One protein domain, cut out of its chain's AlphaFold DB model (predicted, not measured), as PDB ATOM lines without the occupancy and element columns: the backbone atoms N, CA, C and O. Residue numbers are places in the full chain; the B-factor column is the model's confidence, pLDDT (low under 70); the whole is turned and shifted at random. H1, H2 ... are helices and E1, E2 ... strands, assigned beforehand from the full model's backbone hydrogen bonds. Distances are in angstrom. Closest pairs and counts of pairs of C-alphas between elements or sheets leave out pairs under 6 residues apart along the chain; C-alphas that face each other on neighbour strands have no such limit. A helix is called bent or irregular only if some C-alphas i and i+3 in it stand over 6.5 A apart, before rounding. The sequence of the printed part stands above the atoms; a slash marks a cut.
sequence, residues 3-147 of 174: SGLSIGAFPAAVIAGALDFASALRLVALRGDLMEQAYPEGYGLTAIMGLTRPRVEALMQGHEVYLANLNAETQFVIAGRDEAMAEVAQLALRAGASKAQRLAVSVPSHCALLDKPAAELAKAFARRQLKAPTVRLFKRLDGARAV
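Overview. This is residues 3 to 147 of the 174 residues of the protein "Malonyl CoA-acyl carrier protein transacylase" of Klebsiella pneumoniae (UniProt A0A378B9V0). Two lobes make an elongated body: in one, H4 packs over one face of a twisted four-stranded sheet with H3 touching H4; in the other, H2 packs on both H1 and H5, and E5 runs near H1. Residues 140 to 147 lead from E5 back to the sheet. The printed part has 145 residues with five named helices and five named strands, in the order H1 H2 E1 H3 E2 E3 H4 E4 H5 E5. The sheet order is E2 E3 E1 E4, all antiparallel, and the class is mixed, helices and strands. The whole is compact, with a radius of gyration of the C-alphas of 16.7 A and spans of 49 by 31 by 22 A.

Arrangement. H1, residues 6 to 15, and H2, residues 21 to 38, form a helical hairpin at a shallow tilt of 10 degrees; H2 touches H1 with residues 21 to 28 alone, the closest C-alphas being those of Phe 10 and Ala 24, 5.9 A apart. E1, residues 43 to 49, H3, residues 53 to 59, and E2, residues 65 to 72, form a split strand-helix-strand unit, its two strands running the same way with E3, residues 75 to 81, between them; the crossover is right-handed. H3 only grazes the sheet, with its residues 53 to 57. E2 and E3 are a hairpin, with N 66 and O 79 2.8 A apart; between E3 and E1, N 46 and O 78 are 2.9 A apart. E3, H4, residues 82 to 94, and E4, residues 99 to 102, form a second split unit, also right-handed, with E1 between its strands; N 47 and O 101 of E1 and E4 are 2.8 A apart. H4 makes two layers with the sheet, a helix on one face, at a height over the sheet of 7.9 A, and runs along E1 at 1 degree on the local plane. H3 and H4 touch at Leu 59 and Val 88, their closest C-alphas, 6.1 A apart, H4 with residues 88 to 92 alone. H5, residues 112 to 126, touches H2 at a shallow tilt of 29 degrees, opposite ways, the closest C-alphas being those of Leu 34 and Pro 117, 5.4 A apart. E5, residues 137 to 139, pairs with no named strand, but residues 138 to 139 pair with residues 3 to 4, parallel. Every O i to N i+4 pair is within hydrogen-bond range in H2, H3 and H4; in H1 it is 4 of 6 and in H5 9 of 11.

Along the chain. H1 begins at C-alpha 6, (38.644, 26.889, -43.062), and is 15.4 A long; H2 is 25.7 A. E1 and E3 are each 19.9 A, E2 is 19.1 A and bends by 50 degrees at residue 69, and H4 is 18.5 A. H5, 20.7 A, is irregular: C-alphas 113 and 116 are 7.6 A apart. E5 ends at C-alpha 139, (42.596, 34.771, -47.716).

Size, cuts and confidence. The C-alphas of Arg 94 and Gln 129, the two farthest apart, are 50.2 A apart. The printed part has no cut and no long link. Residues 145 to 146 pair antiparallel with residues 66 to 67 of E2. Mean pLDDT of the printed part is 92.8; residues 140 to 147 are under 70.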
ATOM      1  N   SER A   3      44.284  29.265 -52.820       91.31
ATOM      2  CA  SER A   3      43.279  29.702 -51.851       91.31
ATOM      3  C   SER A   3      42.831  28.506 -51.019       91.31
ATOM      4  O   SER A   3      42.842  27.372 -51.501       91.31
ATOM      5  N   GLY A   4      42.443  28.761 -49.775       88.00
ATOM      6  CA  GLY A   4      41.950  27.753 -48.849       88.00
ATOM      7  C   GLY A   4      40.837  28.318 -47.976       88.00
ATOM      8  O   GLY A   4      40.885  29.481 -47.581       88.00
ATOM      9  N   LEU A   5      39.839  27.488 -47.676       85.62
ATOM     10  CA  LEU A   5      38.729  27.819 -46.783       85.62
ATOM     11  C   LEU A   5      38.816  26.967 -45.520       85.62
ATOM     12  O   LEU A   5      39.023  25.756 -45.610       85.62
ATOM     13  N   SER A   6      38.600  27.581 -44.352       88.75
ATOM     14  CA  SER A   6      38.644  26.889 -43.062       88.75
ATOM     15  C   SER A   6      39.952  26.102 -42.894       88.75
ATOM     16  O   SER A   6      41.040  26.664 -43.016       88.75
ATOM     17  N   ILE A   7      39.866  24.788 -42.682       91.88
ATOM     18  CA  ILE A   7      41.017  23.891 -42.599       91.88
ATOM     19  C   ILE A   7      41.911  23.929 -43.850       91.88
ATOM     20  O   ILE A   7      43.120  23.742 -43.743       91.88
ATOM     21  N   GLY A   8      41.359  24.255 -45.022       92.75
ATOM     22  CA  GLY A   8      42.103  24.386 -46.275       92.75
ATOM     23  C   GLY A   8      43.098  25.552 -46.298       92.75
ATOM     24  O   GLY A   8      43.998  25.564 -47.136       92.75
ATOM     25  N   ALA A   9      42.996  26.515 -45.375       92.00
ATOM     26  CA  ALA A   9      43.960  27.614 -45.275       92.00
ATOM     27  C   ALA A   9      45.379  27.126 -44.917       92.00
ATOM     28  O   ALA A   9      46.361  27.713 -45.367       92.00
ATOM     29  N   PHE A  10      45.497  26.026 -44.164       95.00
ATOM     30  CA  PHE A  10      46.783  25.437 -43.779       95.00
ATOM     31  C   PHE A  10      47.548  24.848 -44.975       95.00
ATOM     32  O   PHE A  10      48.662  25.307 -45.228       95.00
ATOM     33  N   PRO A  11      46.993  23.903 -45.764       95.69
ATOM     34  CA  PRO A  11      47.675  23.420 -46.960       95.69
ATOM     35  C   PRO A  11      47.880  24.531 -47.998       95.69
ATOM     36  O   PRO A  11      48.910  24.533 -48.665       95.69
ATOM     37  N   ALA A  12      46.983  25.522 -48.098       95.25
ATOM     38  CA  ALA A  12      47.204  26.683 -48.963       95.25
ATOM     39  C   ALA A  12      48.447  27.492 -48.550       95.25
ATOM     40  O   ALA A  12      49.251  27.857 -49.407       95.25
ATOM     41  N   ALA A  13      48.649  27.724 -47.248       94.50
ATOM     42  CA  ALA A  13      49.848  28.381 -46.729       94.50
ATOM     43  C   ALA A  13      51.122  27.547 -46.957       94.50
ATOM     44  O   ALA A  13      52.170  28.119 -47.258       94.50
ATOM     45  N   VAL A  14      51.029  26.214 -46.872       96.44
ATOM     46  CA  VAL A  14      52.146  25.301 -47.180       96.44
ATOM     47  C   VAL A  14      52.519  25.358 -48.658       96.44
ATOM     48  O   VAL A  14      53.684  25.567 -48.985       96.44
ATOM     49  N   ILE A  15      51.538  25.245 -49.555       96.81
ATOM     50  CA  ILE A  15      51.742  25.347 -51.010       96.81
ATOM     51  C   ILE A  15      52.309  26.721 -51.382       96.81
ATOM     52  O   ILE A  15      53.165  26.825 -52.256       96.81
ATOM     53  N   ALA A  16      51.863  27.778 -50.700       96.31
ATOM     54  CA  ALA A  16      52.395  29.121 -50.881       96.31
ATOM     55  C   ALA A  16      53.816  29.304 -50.325       96.31
ATOM     56  O   ALA A  16      54.395  30.366 -50.518       96.31
ATOM     57  N   GLY A  17      54.378  28.321 -49.616       95.75
ATOM     58  CA  GLY A  17      55.684  28.423 -48.964       95.75
ATOM     59  C   GLY A  17      55.699  29.299 -47.707       95.75
ATOM     60  O   GLY A  17      56.772  29.543 -47.160       95.75
ATOM     61  N   ALA A  18      54.536  29.763 -47.234       95.56
ATOM     62  CA  ALA A  18      54.412  30.659 -46.085       95.56
ATOM     63  C   ALA A  18      54.516  29.939 -44.731       95.56
ATOM     64  O   ALA A  18      54.895  30.556 -43.735       95.56
ATOM     65  N   LEU A  19      54.191  28.644 -44.692       95.81
ATOM     66  CA  LEU A  19      54.230  27.799 -43.498       95.81
ATOM     67  C   LEU A  19      54.852  26.443 -43.852       95.81
ATOM     68  O   LEU A  19      54.521  25.867 -44.884       95.81
ATOM     69  N   ASP A  20      55.745  25.913 -43.018       96.69
ATOM     70  CA  ASP A  20      56.300  24.579 -43.257       96.69
ATOM     71  C   ASP A  20      55.270  23.474 -42.964       96.69
ATOM     72  O   ASP A  20      54.407  23.610 -42.091       96.69
ATOM     73  N   PHE A  21      55.378  22.356 -43.684       97.06
ATOM     74  CA  PHE A  21      54.426  21.249 -43.597       97.06
ATOM     75  C   PHE A  21      54.301  20.668 -42.179       97.06
ATOM     76  O   PHE A  21      53.190  20.426 -41.708       97.06
ATOM     77  N   ALA A  22      55.417  20.483 -41.468       96.94
ATOM     78  CA  ALA A  22      55.406  19.872 -40.140       96.94
ATOM     79  C   ALA A  22      54.722  20.777 -39.101       96.94
ATOM     80  O   ALA A  22      53.979  20.303 -38.239       96.94
ATOM     81  N   SER A  23      54.946  22.090 -39.172       95.75
ATOM     82  CA  SER A  23      54.221  23.065 -38.354       95.75
ATOM     83  C   SER A  23      52.740  23.120 -38.715       95.75
ATOM     84  O   SER A  23      51.915  23.122 -37.804       95.75
ATOM     85  N   ALA A  24      52.397  23.116 -40.007       96.56
ATOM     86  CA  ALA A  24      51.006  23.094 -40.449       96.56
ATOM     87  C   ALA A  24      50.263  21.864 -39.914       96.56
ATOM     88  O   ALA A  24      49.184  22.013 -39.351       96.56
ATOM     89  N   LEU A  25      50.866  20.676 -40.008       97.25
ATOM     90  CA  LEU A  25      50.271  19.435 -39.518       97.25
ATOM     91  C   LEU A  25      50.008  19.477 -38.005       97.25
ATOM     92  O   LEU A  25      48.910  19.149 -37.561       97.25
ATOM     93  N   ARG A  26      50.980  19.954 -37.214       97.19
ATOM     94  CA  ARG A  26      50.820  20.113 -35.756       97.19
ATOM     95  C   ARG A  26      49.725  21.112 -35.390       97.19
ATOM     96  O   ARG A  26      48.970  20.872 -34.455       97.19
ATOM     97  N   LEU A  27      49.635  22.224 -36.117       97.06
ATOM     98  CA  LEU A  27      48.591  23.224 -35.894       97.06
ATOM     99  C   LEU A  27      47.205  22.703 -36.281       97.06
ATOM    100  O   LEU A  27      46.234  23.008 -35.597       97.06
ATOM    101  N   VAL A  28      47.109  21.921 -37.357       97.06
ATOM    102  CA  VAL A  28      45.865  21.272 -37.783       97.06
ATOM    103  C   VAL A  28      45.386  20.269 -36.737       97.06
ATOM    104  O   VAL A  28      44.212  20.315 -36.378       97.06
ATOM    105  N   ALA A  29      46.283  19.423 -36.225       97.62
ATOM    106  CA  ALA A  29      45.965  18.478 -35.157       97.62
ATOM    107  C   ALA A  29      45.468  19.212 -33.901       97.62
ATOM    108  O   ALA A  29      44.339  18.997 -33.477       97.62
ATOM    109  N   LEU A  30      46.244  20.189 -33.410       97.12
ATOM    110  CA  LEU A  30      45.859  21.000 -32.252       97.12
ATOM    111  C   LEU A  30      44.517  21.715 -32.460       97.12
ATOM    112  O   LEU A  30      43.708  21.800 -31.543       97.12
ATOM    113  N   ARG A  31      44.264  22.249 -33.661       96.06
ATOM    114  CA  ARG A  31      42.977  22.873 -33.992       96.06
ATOM    115  C   ARG A  31      41.831  21.873 -33.864       96.06
ATOM    116  O   ARG A  31      40.792  22.261 -33.344       96.06
ATOM    117  N   GLY A  32      42.005  20.650 -34.368       94.06
ATOM    118  CA  GLY A  32      41.025  19.571 -34.237       94.06
ATOM    119  C   GLY A  32      40.709  19.286 -32.773       94.06
ATOM    120  O   GLY A  32      39.554  19.418 -32.377       94.06
ATOM    121  N   ASP A  33      41.747  19.050 -31.969       95.94
ATOM    122  CA  ASP A  33      41.621  18.754 -30.539       95.94
ATOM    123  C   ASP A  33      40.891  19.876 -29.782       95.94
ATOM    124  O   ASP A  33      39.924  19.630 -29.066       95.94
ATOM    125  N   LEU A  34      41.312  21.133 -29.975       95.94
ATOM    126  CA  LEU A  34      40.705  22.294 -29.311       95.94
ATOM    127  C   LEU A  34      39.231  22.483 -29.694       95.94
ATOM    128  O   LEU A  34      38.427  22.938 -28.881       95.94
ATOM    129  N   MET A  35      38.891  22.188 -30.947       94.12
ATOM    130  CA  MET A  35      37.535  22.306 -31.472       94.12
ATOM    131  C   MET A  35      36.613  21.219 -30.919       94.12
ATOM    132  O   MET A  35      35.503  21.532 -30.494       94.12
ATOM    133  N   GLU A  36      37.077  19.972 -30.915       92.00
ATOM    134  CA  GLU A  36      36.332  18.814 -30.415       92.00
ATOM    135  C   GLU A  36      36.114  18.893 -28.899       92.00
ATOM    136  O   GLU A  36      34.995  18.721 -28.423       92.00
ATOM    137  N   GLN A  37      37.149  19.253 -28.136       94.69
ATOM    138  CA  GLN A  37      37.068  19.338 -26.674       94.69
ATOM    139  C   GLN A  37      36.157  20.467 -26.180       94.69
ATOM    140  O   GLN A  37      35.588  20.366 -25.095       94.69
ATOM    141  N   ALA A  38      36.028  21.555 -26.945       93.94
ATOM    142  CA  ALA A  38      35.198  22.688 -26.545       93.94
ATOM    143  C   ALA A  38      33.695  22.382 -26.633       93.94
ATOM    144  O   ALA A  38      32.925  22.911 -25.833       93.94
ATOM    145  N   TYR A  39      33.293  21.543 -27.595       92.50
ATOM    146  CA  TYR A  39      31.897  21.186 -27.858       92.50
ATOM    147  C   TYR A  39      31.804  19.713 -28.289       92.50
ATOM    148  O   TYR A  39      31.651  19.438 -29.481       92.50
ATOM    149  N   PRO A  40      31.918  18.767 -27.339       88.56
ATOM    150  CA  PRO A  40      31.955  17.340 -27.657       88.56
ATOM    151  C   PRO A  40      30.616  16.806 -28.191       88.56
ATOM    152  O   PRO A  40      30.603  15.916 -29.039       88.56
ATOM    153  N   GLU A  41      29.489  17.358 -27.734       93.00
ATOM    154  CA  GLU A  41      28.141  16.907 -28.096       93.00
ATOM    155  C   GLU A  41      27.109  18.044 -28.044       93.00
ATOM    156  O   GLU A  41      27.350  19.076 -27.419       93.00
ATOM    157  N   GLY A  42      25.956  17.852 -28.696       95.44
ATOM    158  CA  GLY A  42      24.806  18.771 -28.657       95.44
ATOM    159  C   GLY A  42      24.938  20.033 -29.519       95.44
ATOM    160  O   GLY A  42      24.121  20.950 -29.414       95.44
ATOM    161  N   TYR A  43      25.971  20.106 -30.358       97.12
ATOM    162  CA  TYR A  43      26.242  21.223 -31.256       97.12
ATOM    163  C   TYR A  43      26.589  20.726 -32.657       97.12
ATOM    164  O   TYR A  43      26.891  19.554 -32.889       97.12
ATOM    165  N   GLY A  44      26.608  21.655 -33.610       97.00
ATOM    166  CA  GLY A  44      27.267  21.432 -34.887       97.00
ATOM    167  C   GLY A  44      26.866  22.442 -35.937       97.00
ATOM    168  O   GLY A  44      26.916  23.645 -35.687       97.00
ATOM    169  N   LEU A  45      26.519  21.941 -37.124       97.94
ATOM    170  CA  LEU A  45      26.291  22.747 -38.318       97.94
ATOM    171  C   LEU A  45      25.076  22.271 -39.113       97.94
ATOM    172  O   LEU A  45      24.934  21.075 -39.381       97.94
ATOM    173  N   THR A  46      24.286  23.220 -39.607       98.56
ATOM    174  CA  THR A  46      23.163  22.974 -40.520       98.56
ATOM    175  C   THR A  46      23.301  23.828 -41.773       98.56
ATOM    176  O   THR A  46      23.441  25.046 -41.696       98.56
ATOM    177  N   ALA A  47      23.254  23.199 -42.947       98.44
ATOM    178  CA  ALA A  47      23.245  23.896 -44.228       98.44
ATOM    179  C   ALA A  47      21.821  24.317 -44.610       98.44
ATOM    180  O   ALA A  47      20.902  23.506 -44.516       98.44
ATOM    181  N   ILE A  48      21.658  25.549 -45.091       98.56
ATOM    182  CA  ILE A  48      20.396  26.122 -45.579       98.56
ATOM    183  C   ILE A  48      20.604  26.602 -47.019       98.56
ATOM    184  O   ILE A  48      21.561  27.326 -47.305       98.56
ATOM    185  N   MET A  49      19.716  26.197 -47.929       98.56
ATOM    186  CA  MET A  49      19.783  26.516 -49.358       98.56
ATOM    187  C   MET A  49      18.473  27.121 -49.864       98.56
ATOM    188  O   MET A  49      17.393  26.714 -49.446       98.56
ATOM    189  N   GLY A  50      18.568  28.052 -50.812       98.25
ATOM    190  CA  GLY A  50      17.417  28.614 -51.526       98.25
ATOM    191  C   GLY A  50      16.783  29.846 -50.877       98.25
ATOM    192  O   GLY A  50      15.812  30.369 -51.407       98.25
ATOM    193  N   LEU A  51      17.338  30.349 -49.774       98.19
ATOM    194  CA  LEU A  51      16.927  31.618 -49.163       98.19
ATOM    195  C   LEU A  51      18.030  32.654 -49.313       98.19
ATOM    196  O   LEU A  51      19.193  32.291 -49.416       98.19
ATOM    197  N   THR A  52      17.683  33.938 -49.287       97.75
ATOM    198  CA  THR A  52      18.668  35.027 -49.233       97.75
ATOM    199  C   THR A  52      19.194  35.221 -47.813       97.75
ATOM    200  O   THR A  52      18.529  34.876 -46.833       97.75
ATOM    201  N   ARG A  53      20.373  35.837 -47.678       95.69
ATOM    202  CA  ARG A  53      20.980  36.113 -46.367       95.69
ATOM    203  C   ARG A  53      20.039  36.842 -45.389       95.69
ATOM    204  O   ARG A  53      19.882  36.329 -44.285       95.69
ATOM    205  N   PRO A  54      19.369  37.959 -45.749       96.75
ATOM    206  CA  PRO A  54      18.475  38.646 -44.812       96.75
ATOM    207  C   PRO A  54      17.306  37.774 -44.344       96.75
ATOM    208  O   PRO A  54      16.858  37.899 -43.210       96.75
ATOM    209  N   ARG A  55      16.817  36.866 -45.203       97.75
ATOM    210  CA  ARG A  55      15.773  35.903 -44.831       97.75
ATOM    211  C   ARG A  55      16.300  34.911 -43.800       97.75
ATOM    212  O   ARG A  55      15.637  34.714 -42.793       97.75
ATOM    213  N   VAL A  56      17.489  34.346 -44.009       97.31
ATOM    214  CA  VAL A  56      18.111  33.435 -43.033       97.31
ATOM    215  C   VAL A  56      18.382  34.146 -41.704       97.31
ATOM    216  O   VAL A  56      17.971  33.646 -40.665       97.31
ATOM    217  N   GLU A  57      18.978  35.341 -41.725       96.69
ATOM    218  CA  GLU A  57      19.253  36.129 -40.509       96.69
ATOM    219  C   GLU A  57      17.972  36.513 -39.744       96.69
ATOM    220  O   GLU A  57      17.994  36.597 -38.516       96.69
ATOM    221  N   ALA A  58      16.845  36.719 -40.435       97.50
ATOM    222  CA  ALA A  58      15.553  36.959 -39.791       97.50
ATOM    223  C   ALA A  58      15.013  35.705 -39.083       97.50
ATOM    224  O   ALA A  58      14.488  35.812 -37.979       97.50
ATOM    225  N   LEU A  59      15.171  34.523 -39.685       97.62
ATOM    226  CA  LEU A  59      14.734  33.252 -39.092       97.62
ATOM    227  C   LEU A  59      15.590  32.819 -37.898       97.62
ATOM    228  O   LEU A  59      15.139  32.027 -37.082       97.62
ATOM    229  N   MET A  60      16.818  33.326 -37.798       97.31
ATOM    230  CA  MET A  60      17.716  33.069 -36.672       97.31
ATOM    231  C   MET A  60      17.386  33.917 -35.434       97.31
ATOM    232  O   MET A  60      17.868  33.608 -34.348       97.31
ATOM    233  N   GLN A  61      16.596  34.990 -35.570       95.38
ATOM    234  CA  GLN A  61      16.276  35.872 -34.444       95.38
ATOM    235  C   GLN A  61      15.566  35.098 -33.331       95.38
ATOM    236  O   GLN A  61      14.564  34.433 -33.574       95.38
ATOM    237  N   GLY A  62      16.064  35.227 -32.101       92.81
ATOM    238  CA  GLY A  62      15.517  34.521 -30.938       92.81
ATOM    239  C   GLY A  62      16.079  33.114 -30.725       92.81
ATOM    240  O   GLY A  62      15.776  32.512 -29.699       92.81
ATOM    241  N   HIS A  63      16.937  32.620 -31.623       93.75
ATOM    242  CA  HIS A  63      17.647  31.352 -31.466       93.75
ATOM    243  C   HIS A  63      19.141  31.607 -31.217       93.75
ATOM    244  O   HIS A  63      19.746  32.485 -31.830       93.75
ATOM    245  N   GLU A  64      19.768  30.812 -30.347       93.38
ATOM    246  CA  GLU A  64      21.217  30.863 -30.102       93.38
ATOM    247  C   GLU A  64      21.982  30.140 -31.232       93.38
ATOM    248  O   GLU A  64      22.553  29.060 -31.058       93.38
ATOM    249  N   VAL A  65      21.939  30.723 -32.434       96.44
ATOM    250  CA  VAL A  65      22.618  30.222 -33.636       96.44
ATOM    251  C   VAL A  65      23.408  31.331 -34.328       96.44
ATOM    252  O   VAL A  65      23.129  32.524 -34.205       96.44
ATOM    253  N   TYR A  66      24.404  30.929 -35.107       96.56
ATOM    254  CA  TYR A  66      25.381  31.811 -35.728       96.56
ATOM    255  C   TYR A  66      25.470  31.530 -37.217       96.56
ATOM    256  O   TYR A  66      25.436  30.376 -37.637       96.56
ATOM    257  N   LEU A  67      25.631  32.574 -38.025       95.69
ATOM    258  CA  LEU A  67      25.846  32.408 -39.457       95.69
ATOM    259  C   LEU A  67      27.314  32.036 -39.682       95.69
ATOM    260  O   LEU A  67      28.187  32.894 -39.581       95.69
ATOM    261  N   ALA A  68      27.576  30.757 -39.939       93.88
ATOM    262  CA  ALA A  68      28.911  30.164 -39.944       93.88
ATOM    263  C   ALA A  68      29.604  30.258 -41.309       93.88
ATOM    264  O   ALA A  68      30.766  30.651 -41.400       93.88
ATOM    265  N   ASN A  69      28.894  29.936 -42.396       91.69
ATOM    266  CA  ASN A  69      29.458  30.004 -43.745       91.69
ATOM    267  C   ASN A  69      28.517  30.701 -44.723       91.69
ATOM    268  O   ASN A  69      27.320  30.419 -44.779       91.69
ATOM    269  N   LEU A  70      29.106  31.560 -45.555       92.00
ATOM    270  CA  LEU A  70      28.478  32.215 -46.700       92.00
ATOM    271  C   LEU A  70      29.040  31.574 -47.971       92.00
ATOM    272  O   LEU A  70      30.066  32.025 -48.484       92.00
ATOM    273  N   ASN A  71      28.443  30.474 -48.432       90.00
ATOM    274  CA  ASN A  71      29.005  29.676 -49.528       90.00
ATOM    275  C   ASN A  71      28.607  30.207 -50.907       90.00
ATOM    276  O   ASN A  71      29.447  30.206 -51.805       90.00
ATOM    277  N   ALA A  72      27.370  30.681 -51.044       93.00
ATOM    278  CA  ALA A  72      26.847  31.359 -52.227       93.00
ATOM    279  C   ALA A  72      25.747  32.352 -51.813       93.00
ATOM    280  O   ALA A  72      25.363  32.395 -50.644       93.00
ATOM    281  N   GLU A  73      25.201  33.108 -52.768       94.44
ATOM    282  CA  GLU A  73      24.121  34.085 -52.528       94.44
ATOM    283  C   GLU A  73      22.890  33.487 -51.832       94.44
ATOM    284  O   GLU A  73      22.188  34.186 -51.099       94.44
ATOM    285  N   THR A  74      22.648  32.190 -52.042       97.44
ATOM    286  CA  THR A  74      21.528  31.445 -51.458       97.44
ATOM    287  C   THR A  74      21.946  30.140 -50.783       97.44
ATOM    288  O   THR A  74      21.120  29.247 -50.601       97.44
ATOM    289  N   GLN A  75      23.223  29.998 -50.412       97.50
ATOM    290  CA  GLN A  75      23.736  28.805 -49.734       97.50
ATOM    291  C   GLN A  75      24.542  29.198 -48.502       97.50
ATOM    292  O   GLN A  75      25.642  29.751 -48.602       97.50
ATOM    293  N   PHE A  76      24.011  28.833 -47.341       97.00
ATOM    294  CA  PHE A  76      24.532  29.220 -46.039       97.00
ATOM    295  C   PHE A  76      24.708  28.012 -45.125       97.00
ATOM    296  O   PHE A  76      24.097  26.963 -45.331       97.00
ATOM    297  N   VAL A  77      25.538  28.165 -44.099       97.31
ATOM    298  CA  VAL A  77      25.625  27.227 -42.976       97.31
ATOM    299  C   VAL A  77      25.420  28.014 -41.695       97.31
ATOM    300  O   VAL A  77      26.032  29.069 -41.532       97.31
ATOM    301  N   ILE A  78      24.576  27.503 -40.807       97.75
ATOM    302  CA  ILE A  78      24.450  27.983 -39.433       97.75
ATOM    303  C   ILE A  78      25.172  27.031 -38.477       97.75
ATOM    304  O   ILE A  78      25.242  25.832 -38.744       97.75
ATOM    305  N   ALA A  79      25.692  27.572 -37.380       97.75
ATOM    306  CA  ALA A  79      26.269  26.835 -36.263       97.75
ATOM    307  C   ALA A  79      25.481  27.116 -34.984       97.75
ATOM    308  O   ALA A  79      24.952  28.214 -34.822       97.75
ATOM    309  N   GLY A  80      25.426  26.165 -34.061       96.62
ATOM    310  CA  GLY A  80      24.750  26.350 -32.777       96.62
ATOM    311  C   GLY A  80      24.411  25.024 -32.116       96.62
ATOM    312  O   GLY A  80      24.962  23.987 -32.498       96.62
ATOM    313  N   ARG A  81      23.512  25.079 -31.129       96.94
ATOM    314  CA  ARG A  81      22.925  23.887 -30.500       96.94
ATOM    315  C   ARG A  81      22.042  23.136 -31.489       96.94
ATOM    316  O   ARG A  81      21.382  23.766 -32.322       96.94
ATOM    317  N   ASP A  82      22.021  21.812 -31.394       97.62
ATOM    318  CA  ASP A  82      21.280  20.961 -32.327       97.62
ATOM    319  C   ASP A  82      19.781  21.289 -32.361       97.62
ATOM    320  O   ASP A  82      19.209  21.411 -33.448       97.62
ATOM    321  N   GLU A  83      19.162  21.530 -31.204       97.56
ATOM    322  CA  GLU A  83      17.735  21.849 -31.091       97.56
ATOM    323  C   GLU A  83      17.409  23.191 -31.759       97.56
ATOM    324  O   GLU A  83      16.533  23.274 -32.620       97.56
ATOM    325  N   ALA A  84      18.182  24.234 -31.438       97.94
ATOM    326  CA  ALA A  84      17.992  25.572 -31.998       97.94
ATOM    327  C   ALA A  84      18.204  25.588 -33.522       97.94
ATOM    328  O   ALA A  84      17.442  26.211 -34.265       97.94
ATOM    329  N   MET A  85      19.211  24.865 -34.022       98.19
ATOM    330  CA  MET A  85      19.415  24.718 -35.463       98.19
ATOM    331  C   MET A  85      18.282  23.939 -36.137       98.19
ATOM    332  O   MET A  85      17.952  24.247 -37.284       98.19
ATOM    333  N   ALA A  86      17.695  22.943 -35.467       98.44
ATOM    334  CA  ALA A  86      16.571  22.180 -36.005       98.44
ATOM    335  C   ALA A  86      15.320  23.058 -36.153       98.44
ATOM    336  O   ALA A  86      14.648  23.002 -37.186       98.44
ATOM    337  N   GLU A  87      15.040  23.920 -35.175       98.56
ATOM    338  CA  GLU A  87      13.947  24.898 -35.243       98.56
ATOM    339  C   GLU A  87      14.128  25.862 -36.425       98.56
ATOM    340  O   GLU A  87      13.221  26.015 -37.253       98.56
ATOM    341  N   VAL A  88      15.325  26.440 -36.571       98.50
ATOM    342  CA  VAL A  88      15.654  27.335 -37.694       98.50
ATOM    343  C   VAL A  88      15.596  26.600 -39.034       98.50
ATOM    344  O   VAL A  88      15.107  27.155 -40.018       98.50
ATOM    345  N   ALA A  89      16.023  25.335 -39.094       98.62
ATOM    346  CA  ALA A  89      15.918  24.513 -40.299       98.62
ATOM    347  C   ALA A  89      14.458  24.315 -40.730       98.62
ATOM    348  O   ALA A  89      14.130  24.475 -41.908       98.62
ATOM    349  N   GLN A  90      13.564  24.020 -39.782       98.62
ATOM    350  CA  GLN A  90      12.138  23.889 -40.076       98.62
ATOM    351  C   GLN A  90      11.519  25.214 -40.529       98.62
ATOM    352  O   GLN A  90      10.726  25.234 -41.473       98.62
ATOM    353  N   LEU A  91      11.882  26.325 -39.880       98.62
ATOM    354  CA  LEU A  91      11.457  27.661 -40.296       98.62
ATOM    355  C   LEU A  91      11.930  27.980 -41.718       98.62
ATOM    356  O   LEU A  91      11.149  28.491 -42.519       98.62
ATOM    357  N   ALA A  92      13.172  27.627 -42.053       98.69
ATOM    358  CA  ALA A  92      13.732  27.834 -43.381       98.69
ATOM    359  C   ALA A  92      12.962  27.047 -44.450       98.69
ATOM    360  O   ALA A  92      12.586  27.623 -45.471       98.69
ATOM    361  N   LEU A  93      12.662  25.768 -44.199       98.75
ATOM    362  CA  LEU A  93      11.858  24.944 -45.110       98.75
ATOM    363  C   LEU A  93      10.457  25.533 -45.319       98.75
ATOM    364  O   LEU A  93      10.018  25.679 -46.458       98.75
ATOM    365  N   ARG A  94       9.780  25.958 -44.242       98.62
ATOM    366  CA  ARG A  94       8.471  26.639 -44.337       98.62
ATOM    367  C   ARG A  94       8.542  27.961 -45.107       98.62
ATOM    368  O   ARG A  94       7.570  28.339 -45.751       98.62
ATOM    369  N   ALA A  95       9.678  28.650 -45.055       98.12
ATOM    370  CA  ALA A  95       9.915  29.906 -45.761       98.12
ATOM    371  C   ALA A  95      10.344  29.728 -47.232       98.12
ATOM    372  O   ALA A  95      10.631  30.725 -47.895       98.12
ATOM    373  N   GLY A  96      10.393  28.493 -47.746       98.31
ATOM    374  CA  GLY A  96      10.723  28.203 -49.144       98.31
ATOM    375  C   GLY A  96      12.187  27.844 -49.402       98.31
ATOM    376  O   GLY A  96      12.615  27.862 -50.555       98.31
ATOM    377  N   ALA A  97      12.967  27.509 -48.368       98.56
ATOM    378  CA  ALA A  97      14.280  26.905 -48.576       98.56
ATOM    379  C   ALA A  97      14.130  25.596 -49.363       98.56
ATOM    380  O   ALA A  97      13.318  24.741 -49.013       98.56
ATOM    381  N   SER A  98      14.958  25.401 -50.388       98.44
ATOM    382  CA  SER A  98      14.988  24.142 -51.140       98.44
ATOM    383  C   SER A  98      15.596  23.002 -50.324       98.44
ATOM    384  O   SER A  98      15.340  21.830 -50.599       98.44
ATOM    385  N   LYS A  99      16.419  23.337 -49.322       98.50
ATOM    386  CA  LYS A  99      17.064  22.371 -48.439       98.50
ATOM    387  C   LYS A  99      17.444  23.005 -47.104       98.50
ATOM    388  O   LYS A  99      18.008  24.096 -47.078       98.50
ATOM    389  N   ALA A 100      17.218  22.277 -46.013       98.56
ATOM    390  CA  ALA A 100      17.811  22.543 -44.709       98.56
ATOM    391  C   ALA A 100      18.280  21.208 -44.112       98.56
ATOM    392  O   ALA A 100      17.458  20.335 -43.845       98.56
ATOM    393  N   GLN A 101      19.592  21.002 -43.989       98.44
ATOM    394  CA  GLN A 101      20.162  19.700 -43.628       98.44
ATOM    395  C   GLN A 101      21.261  19.833 -42.574       98.44
ATOM    396  O   GLN A 101      22.248  20.543 -42.777       98.44
ATOM    397  N   ARG A 102      21.126  19.057 -41.494       97.94
ATOM    398  CA  ARG A 102      22.178  18.848 -40.499       97.94
ATOM    399  C   ARG A 102      23.384  18.159 -41.140       97.94
ATOM    400  O   ARG A 102      23.247  17.121 -41.790       97.94
ATOM    401  N   LEU A 103      24.566  18.742 -40.976       97.19
ATOM    402  CA  LEU A 103      25.819  18.176 -41.477       97.19
ATOM    403  C   LEU A 103      26.339  17.098 -40.519       97.19
ATOM    404  O   LEU A 103      26.108  17.189 -39.320       97.19
ATOM    405  N   ALA A 104      27.079  16.107 -41.013       94.88
ATOM    406  CA  ALA A 104      27.698  15.071 -40.177       94.88
ATOM    407  C   ALA A 104      28.980  15.593 -39.490       94.88
ATOM    408  O   ALA A 104      30.081  15.121 -39.760       94.88
ATOM    409  N   VAL A 105      28.838  16.638 -38.669       91.31
ATOM    410  CA  VAL A 105      29.929  17.317 -37.947       91.31
ATOM    411  C   VAL A 105      29.403  17.802 -36.594       91.31
ATOM    412  O   VAL A 105      28.392  18.501 -36.562       91.31
ATOM    413  N   SER A 106      30.056  17.459 -35.487       90.12
ATOM    414  CA  SER A 106      29.632  17.825 -34.119       90.12
ATOM    415  C   SER A 106      30.148  19.189 -33.645       90.12
ATOM    416  O   SER A 106      29.655  19.748 -32.676       90.12
ATOM    417  N   VAL A 107      31.125  19.773 -34.340       93.50
ATOM    418  CA  VAL A 107      31.719  21.046 -33.914       93.50
ATOM    419  C   VAL A 107      30.978  22.242 -34.529       93.50
ATOM    420  O   VAL A 107      30.859  22.304 -35.760       93.50
ATOM    421  N   PRO A 108      30.573  23.254 -33.734       95.31
ATOM    422  CA  PRO A 108      29.982  24.496 -34.231       95.31
ATOM    423  C   PRO A 108      31.062  25.439 -34.794       95.31
ATOM    424  O   PRO A 108      31.409  26.467 -34.216       95.31
ATOM    425  N   SER A 109      31.661  25.062 -35.926       92.38
ATOM    426  CA  SER A 109      32.767  25.820 -36.525       92.38
ATOM    427  C   SER A 109      32.355  27.197 -37.060       92.38
ATOM    428  O   SER A 109      31.200  27.394 -37.421       92.38
ATOM    429  N   HIS A 110      33.322  28.121 -37.172       90.44
ATOM    430  CA  HIS A 110      33.140  29.467 -37.749       90.44
ATOM    431  C   HIS A 110      32.110  30.341 -37.026       90.44
ATOM    432  O   HIS A 110      31.358  31.082 -37.649       90.44
ATOM    433  N   CYS A 111      32.076  30.274 -35.699       92.75
ATOM    434  CA  CYS A 111      31.252  31.161 -34.892       92.75
ATOM    435  C   CYS A 111      31.912  31.500 -33.553       92.75
ATOM    436  O   CYS A 111      32.908  30.881 -33.172       92.75
ATOM    437  N   ALA A 112      31.323  32.466 -32.840       92.00
ATOM    438  CA  ALA A 112      31.840  33.001 -31.578       92.00
ATOM    439  C   ALA A 112      31.997  31.940 -30.470       92.00
ATOM    440  O   ALA A 112      32.802  32.101 -29.556       92.00
ATOM    441  N   LEU A 113      31.290  30.806 -30.572       92.12
ATOM    442  CA  LEU A 113      31.453  29.671 -29.659       92.12
ATOM    443  C   LEU A 113      32.910  29.181 -29.597       92.12
ATOM    444  O   LEU A 113      33.367  28.740 -28.541       92.12
ATOM    445  N   LEU A 114      33.660  29.298 -30.694       94.75
ATOM    446  CA  LEU A 114      35.053  28.863 -30.780       94.75
ATOM    447  C   LEU A 114      36.082  29.975 -30.519       94.75
ATOM    448  O   LEU A 114      37.267  29.739 -30.750       94.75
ATOM    449  N   ASP A 115      35.696  31.144 -30.001       93.56
ATOM    450  CA  ASP A 115      36.641  32.246 -29.741       93.56
ATOM    451  C   ASP A 115      37.772  31.838 -28.780       93.56
ATOM    452  O   ASP A 115      38.941  32.158 -29.006       93.56
ATOM    453  N   LYS A 116      37.452  31.066 -27.730       94.06
ATOM    454  CA  LYS A 116      38.450  30.535 -26.784       94.06
ATOM    455  C   LYS A 116      39.408  29.530 -27.459       94.06
ATOM    456  O   LYS A 116      40.612  29.784 -27.435       94.06
ATOM    457  N   PRO A 117      38.931  28.446 -28.113       95.38
ATOM    458  CA  PRO A 117      39.770  27.580 -28.950       95.38
ATOM    459  C   PRO A 117      40.627  28.336 -29.973       95.38
ATOM    460  O   PRO A 117      41.808  28.032 -30.146       95.38
ATOM    461  N   ALA A 118      40.063  29.350 -30.633       93.94
ATOM    462  CA  ALA A 118      40.775  30.155 -31.617       93.94
ATOM    463  C   ALA A 118      41.924  30.954 -30.986       93.94
ATOM    464  O   ALA A 118      43.011  31.013 -31.564       93.94
ATOM    465  N   ALA A 119      41.723  31.519 -29.792       95.06
ATOM    466  CA  ALA A 119      42.773  32.219 -29.058       95.06
ATOM    467  C   ALA A 119      43.927  31.282 -28.656       95.06
ATOM    468  O   ALA A 119      45.094  31.657 -28.789       95.06
ATOM    469  N   GLU A 120      43.632  30.055 -28.217       95.19
ATOM    470  CA  GLU A 120      44.670  29.061 -27.904       95.19
ATOM    471  C   GLU A 120      45.449  28.629 -29.152       95.19
ATOM    472  O   GLU A 120      46.686  28.609 -29.150       95.19
ATOM    473  N   LEU A 121      44.750  28.383 -30.263       95.81
ATOM    474  CA  LEU A 121      45.395  28.094 -31.542       95.81
ATOM    475  C   LEU A 121      46.288  29.258 -31.999       95.81
ATOM    476  O   LEU A 121      47.404  29.028 -32.470       95.81
ATOM    477  N   ALA A 122      45.843  30.505 -31.819       93.75
ATOM    478  CA  ALA A 122      46.618  31.694 -32.164       93.75
ATOM    479  C   ALA A 122      47.928  31.786 -31.364       93.75
ATOM    480  O   ALA A 122      48.970  32.116 -31.937       93.75
ATOM    481  N   LYS A 123      47.926  31.418 -30.073       95.62
ATOM    482  CA  LYS A 123      49.156  31.344 -29.259       95.62
ATOM    483  C   LYS A 123      50.141  30.311 -29.807       95.62
ATOM    484  O   LYS A 123      51.343  30.575 -29.849       95.62
ATOM    485  N   ALA A 124      49.660  29.143 -30.238       94.44
ATOM    486  CA  ALA A 124      50.510  28.125 -30.857       94.44
ATOM    487  C   ALA A 124      51.063  28.592 -32.215       94.44
ATOM    488  O   ALA A 124      52.243  28.379 -32.518       94.44
ATOM    489  N   PHE A 125      50.225  29.277 -32.998       92.19
ATOM    490  CA  PHE A 125      50.578  29.844 -34.296       92.19
ATOM    491  C   PHE A 125      51.649  30.936 -34.175       92.19
ATOM    492  O   PHE A 125      52.613  30.928 -34.934       92.19
ATOM    493  N   ALA A 126      51.553  31.813 -33.168       92.25
ATOM    494  CA  ALA A 126      52.518  32.889 -32.910       92.25
ATOM    495  C   ALA A 126      53.947  32.389 -32.620       92.25
ATOM    496  O   ALA A 126      54.911  33.136 -32.756       92.25
ATOM    497  N   ARG A 127      54.100  31.113 -32.243       91.12
ATOM    498  CA  ARG A 127      55.405  30.465 -32.025       91.12
ATOM    499  C   ARG A 127      56.005  29.876 -33.306       91.12
ATOM    500  O   ARG A 127      57.041  29.217 -33.230       91.12
ATOM    501  N   ARG A 128      55.328  29.990 -34.453       91.19
ATOM    502  CA  ARG A 128      55.803  29.477 -35.744       91.19
ATOM    503  C   ARG A 128      56.491  30.583 -36.532       91.19
ATOM    504  O   ARG A 128      56.093  31.742 -36.474       91.19
ATOM    505  N   GLN A 129      57.497  30.207 -37.312       90.12
ATOM    506  CA  GLN A 129      58.129  31.121 -38.252       90.12
ATOM    507  C   GLN A 129      57.333  31.130 -39.558       90.12
ATOM    508  O   GLN A 129      57.200  30.098 -40.215       90.12
ATOM    509  N   LEU A 130      56.807  32.297 -39.921       91.44
ATOM    510  CA  LEU A 130      56.150  32.514 -41.204       91.44
ATOM    511  C   LEU A 130      57.157  33.041 -42.220       91.44
ATOM    512  O   LEU A 130      58.074  33.788 -41.876       91.44
ATOM    513  N   LYS A 131      56.970  32.652 -43.476       93.44
ATOM    514  CA  LYS A 131      57.766  33.126 -44.608       93.44
ATOM    515  C   LYS A 131      56.883  33.916 -45.563       93.44
ATOM    516  O   LYS A 131      55.669  33.713 -45.619       93.44
ATOM    517  N   ALA A 132      57.500  34.805 -46.335       93.25
ATOM    518  CA  ALA A 132      56.802  35.451 -47.434       93.25
ATOM    519  C   ALA A 132      56.374  34.382 -48.459       93.25
ATOM    520  O   ALA A 132      57.193  33.532 -48.820       93.25
ATOM    521  N   PRO A 133      55.109  34.387 -48.912       93.75
ATOM    522  CA  PRO A 133      54.633  33.389 -49.852       93.75
ATOM    523  C   PRO A 133      55.294  33.553 -51.230       93.75
ATOM    524  O   PRO A 133      55.436  34.667 -51.731       93.75
ATOM    525  N   THR A 134      55.657  32.444 -51.871       95.75
ATOM    526  CA  THR A 134      56.272  32.405 -53.214       95.75
ATOM    527  C   THR A 134      55.244  32.501 -54.341       95.75
ATOM    528  O   THR A 134      55.581  32.834 -55.476       95.75
ATOM    529  N   VAL A 135      53.970  32.240 -54.036       92.25
ATOM    530  CA  VAL A 135      52.831  32.443 -54.936       92.25
ATOM    531  C   VAL A 135      51.725  33.212 -54.225       92.25
ATOM    532  O   VAL A 135      51.582  33.135 -53.010       92.25
ATOM    533  N   ARG A 136      50.888  33.930 -54.984       92.19
ATOM    534  CA  ARG A 136      49.735  34.652 -54.416       92.19
ATOM    535  C   ARG A 136      48.832  33.708 -53.613       92.19
ATOM    536  O   ARG A 136      48.283  32.759 -54.185       92.19
ATOM    537  N   LEU A 137      48.680  34.020 -52.325       86.94
ATOM    538  CA  LEU A 137      47.796  33.365 -51.364       86.94
ATOM    539  C   LEU A 137      46.582  34.265 -51.120       86.94
ATOM    540  O   LEU A 137      46.724  35.371 -50.601       86.94
ATOM    541  N   PHE A 138      45.393  33.791 -51.482       84.88
ATOM    542  CA  PHE A 138      44.150  34.500 -51.187       84.88
ATOM    543  C   PHE A 138      43.584  34.036 -49.850       84.88
ATOM    544  O   PHE A 138      43.348  32.846 -49.638       84.88
ATOM    545  N   LYS A 139      43.337  34.995 -48.956       74.44
ATOM    546  CA  LYS A 139      42.596  34.771 -47.716       74.44
ATOM    547  C   LYS A 139      41.116  35.007 -47.989       74.44
ATOM    548  O   LYS A 139      40.728  36.116 -48.348       74.44
ATOM    549  N   ARG A 140      40.285  33.987 -47.785       67.25
ATOM    550  CA  ARG A 140      38.836  34.184 -47.682       67.25
ATOM    551  C   ARG A 140      38.521  34.666 -46.267       67.25
ATOM    552  O   ARG A 140      38.954  34.047 -45.298       67.25
ATOM    553  N   LEU A 141      37.846  35.807 -46.157       58.16
ATOM    554  CA  LEU A 141      37.316  36.296 -44.888       58.16
ATOM    555  C   LEU A 141      35.941  35.658 -44.681       58.16
ATOM    556  O   LEU A 141      35.031  35.889 -45.477       58.16
ATOM    557  N   ASP A 142      35.804  34.845 -43.638       56.75
ATOM    558  CA  ASP A 142      34.510  34.303 -43.227       56.75
ATOM    559  C   ASP A 142      33.841  35.326 -42.292       56.75
ATOM    560  O   ASP A 142      34.384  35.697 -41.253       56.75
ATOM    561  N   GLY A 143      32.686  35.855 -42.705       52.03
ATOM    562  CA  GLY A 143      31.946  36.900 -41.993       52.03
ATOM    563  C   GLY A 143      30.993  36.341 -40.940       52.03
ATOM    564  O   GLY A 143      29.787  36.566 -41.051       52.03
ATOM    565  N   ALA A 144      31.517  35.606 -39.958       48.66
ATOM    566  CA  ALA A 144      30.709  35.108 -38.850       48.66
ATOM    567  C   ALA A 144      30.112  36.286 -38.061       48.66
ATOM    568  O   ALA A 144      30.841  37.161 -37.592       48.66
ATOM    569  N   ARG A 145      28.782  36.331 -37.936       53.06
ATOM    570  CA  ARG A 145      28.064  37.314 -37.108       53.06
ATOM    571  C   ARG A 145      27.141  36.576 -36.151       53.06
ATOM    572  O   ARG A 145      26.406  35.682 -36.579       53.06
ATOM    573  N   ALA A 146      27.178  36.951 -34.873       46.72
ATOM    574  CA  ALA A 146      26.141  36.541 -33.945       46.72
ATOM    575  C   ALA A 146      24.866  37.317 -34.281       46.72
ATOM    576  O   ALA A 146      24.885  38.519 -34.547       46.72
ATOM    577  N   VAL A 147      23.751  36.602 -34.326       48.31
ATOM    578  CA  VAL A 147      22.450  37.176 -34.641       48.31
ATOM    579  C   VAL A 147      21.611  37.058 -33.374       48.31
ATOM    580  O   VAL A 147      20.801  36.153 -33.244       48.31
TER     581      VAL A 147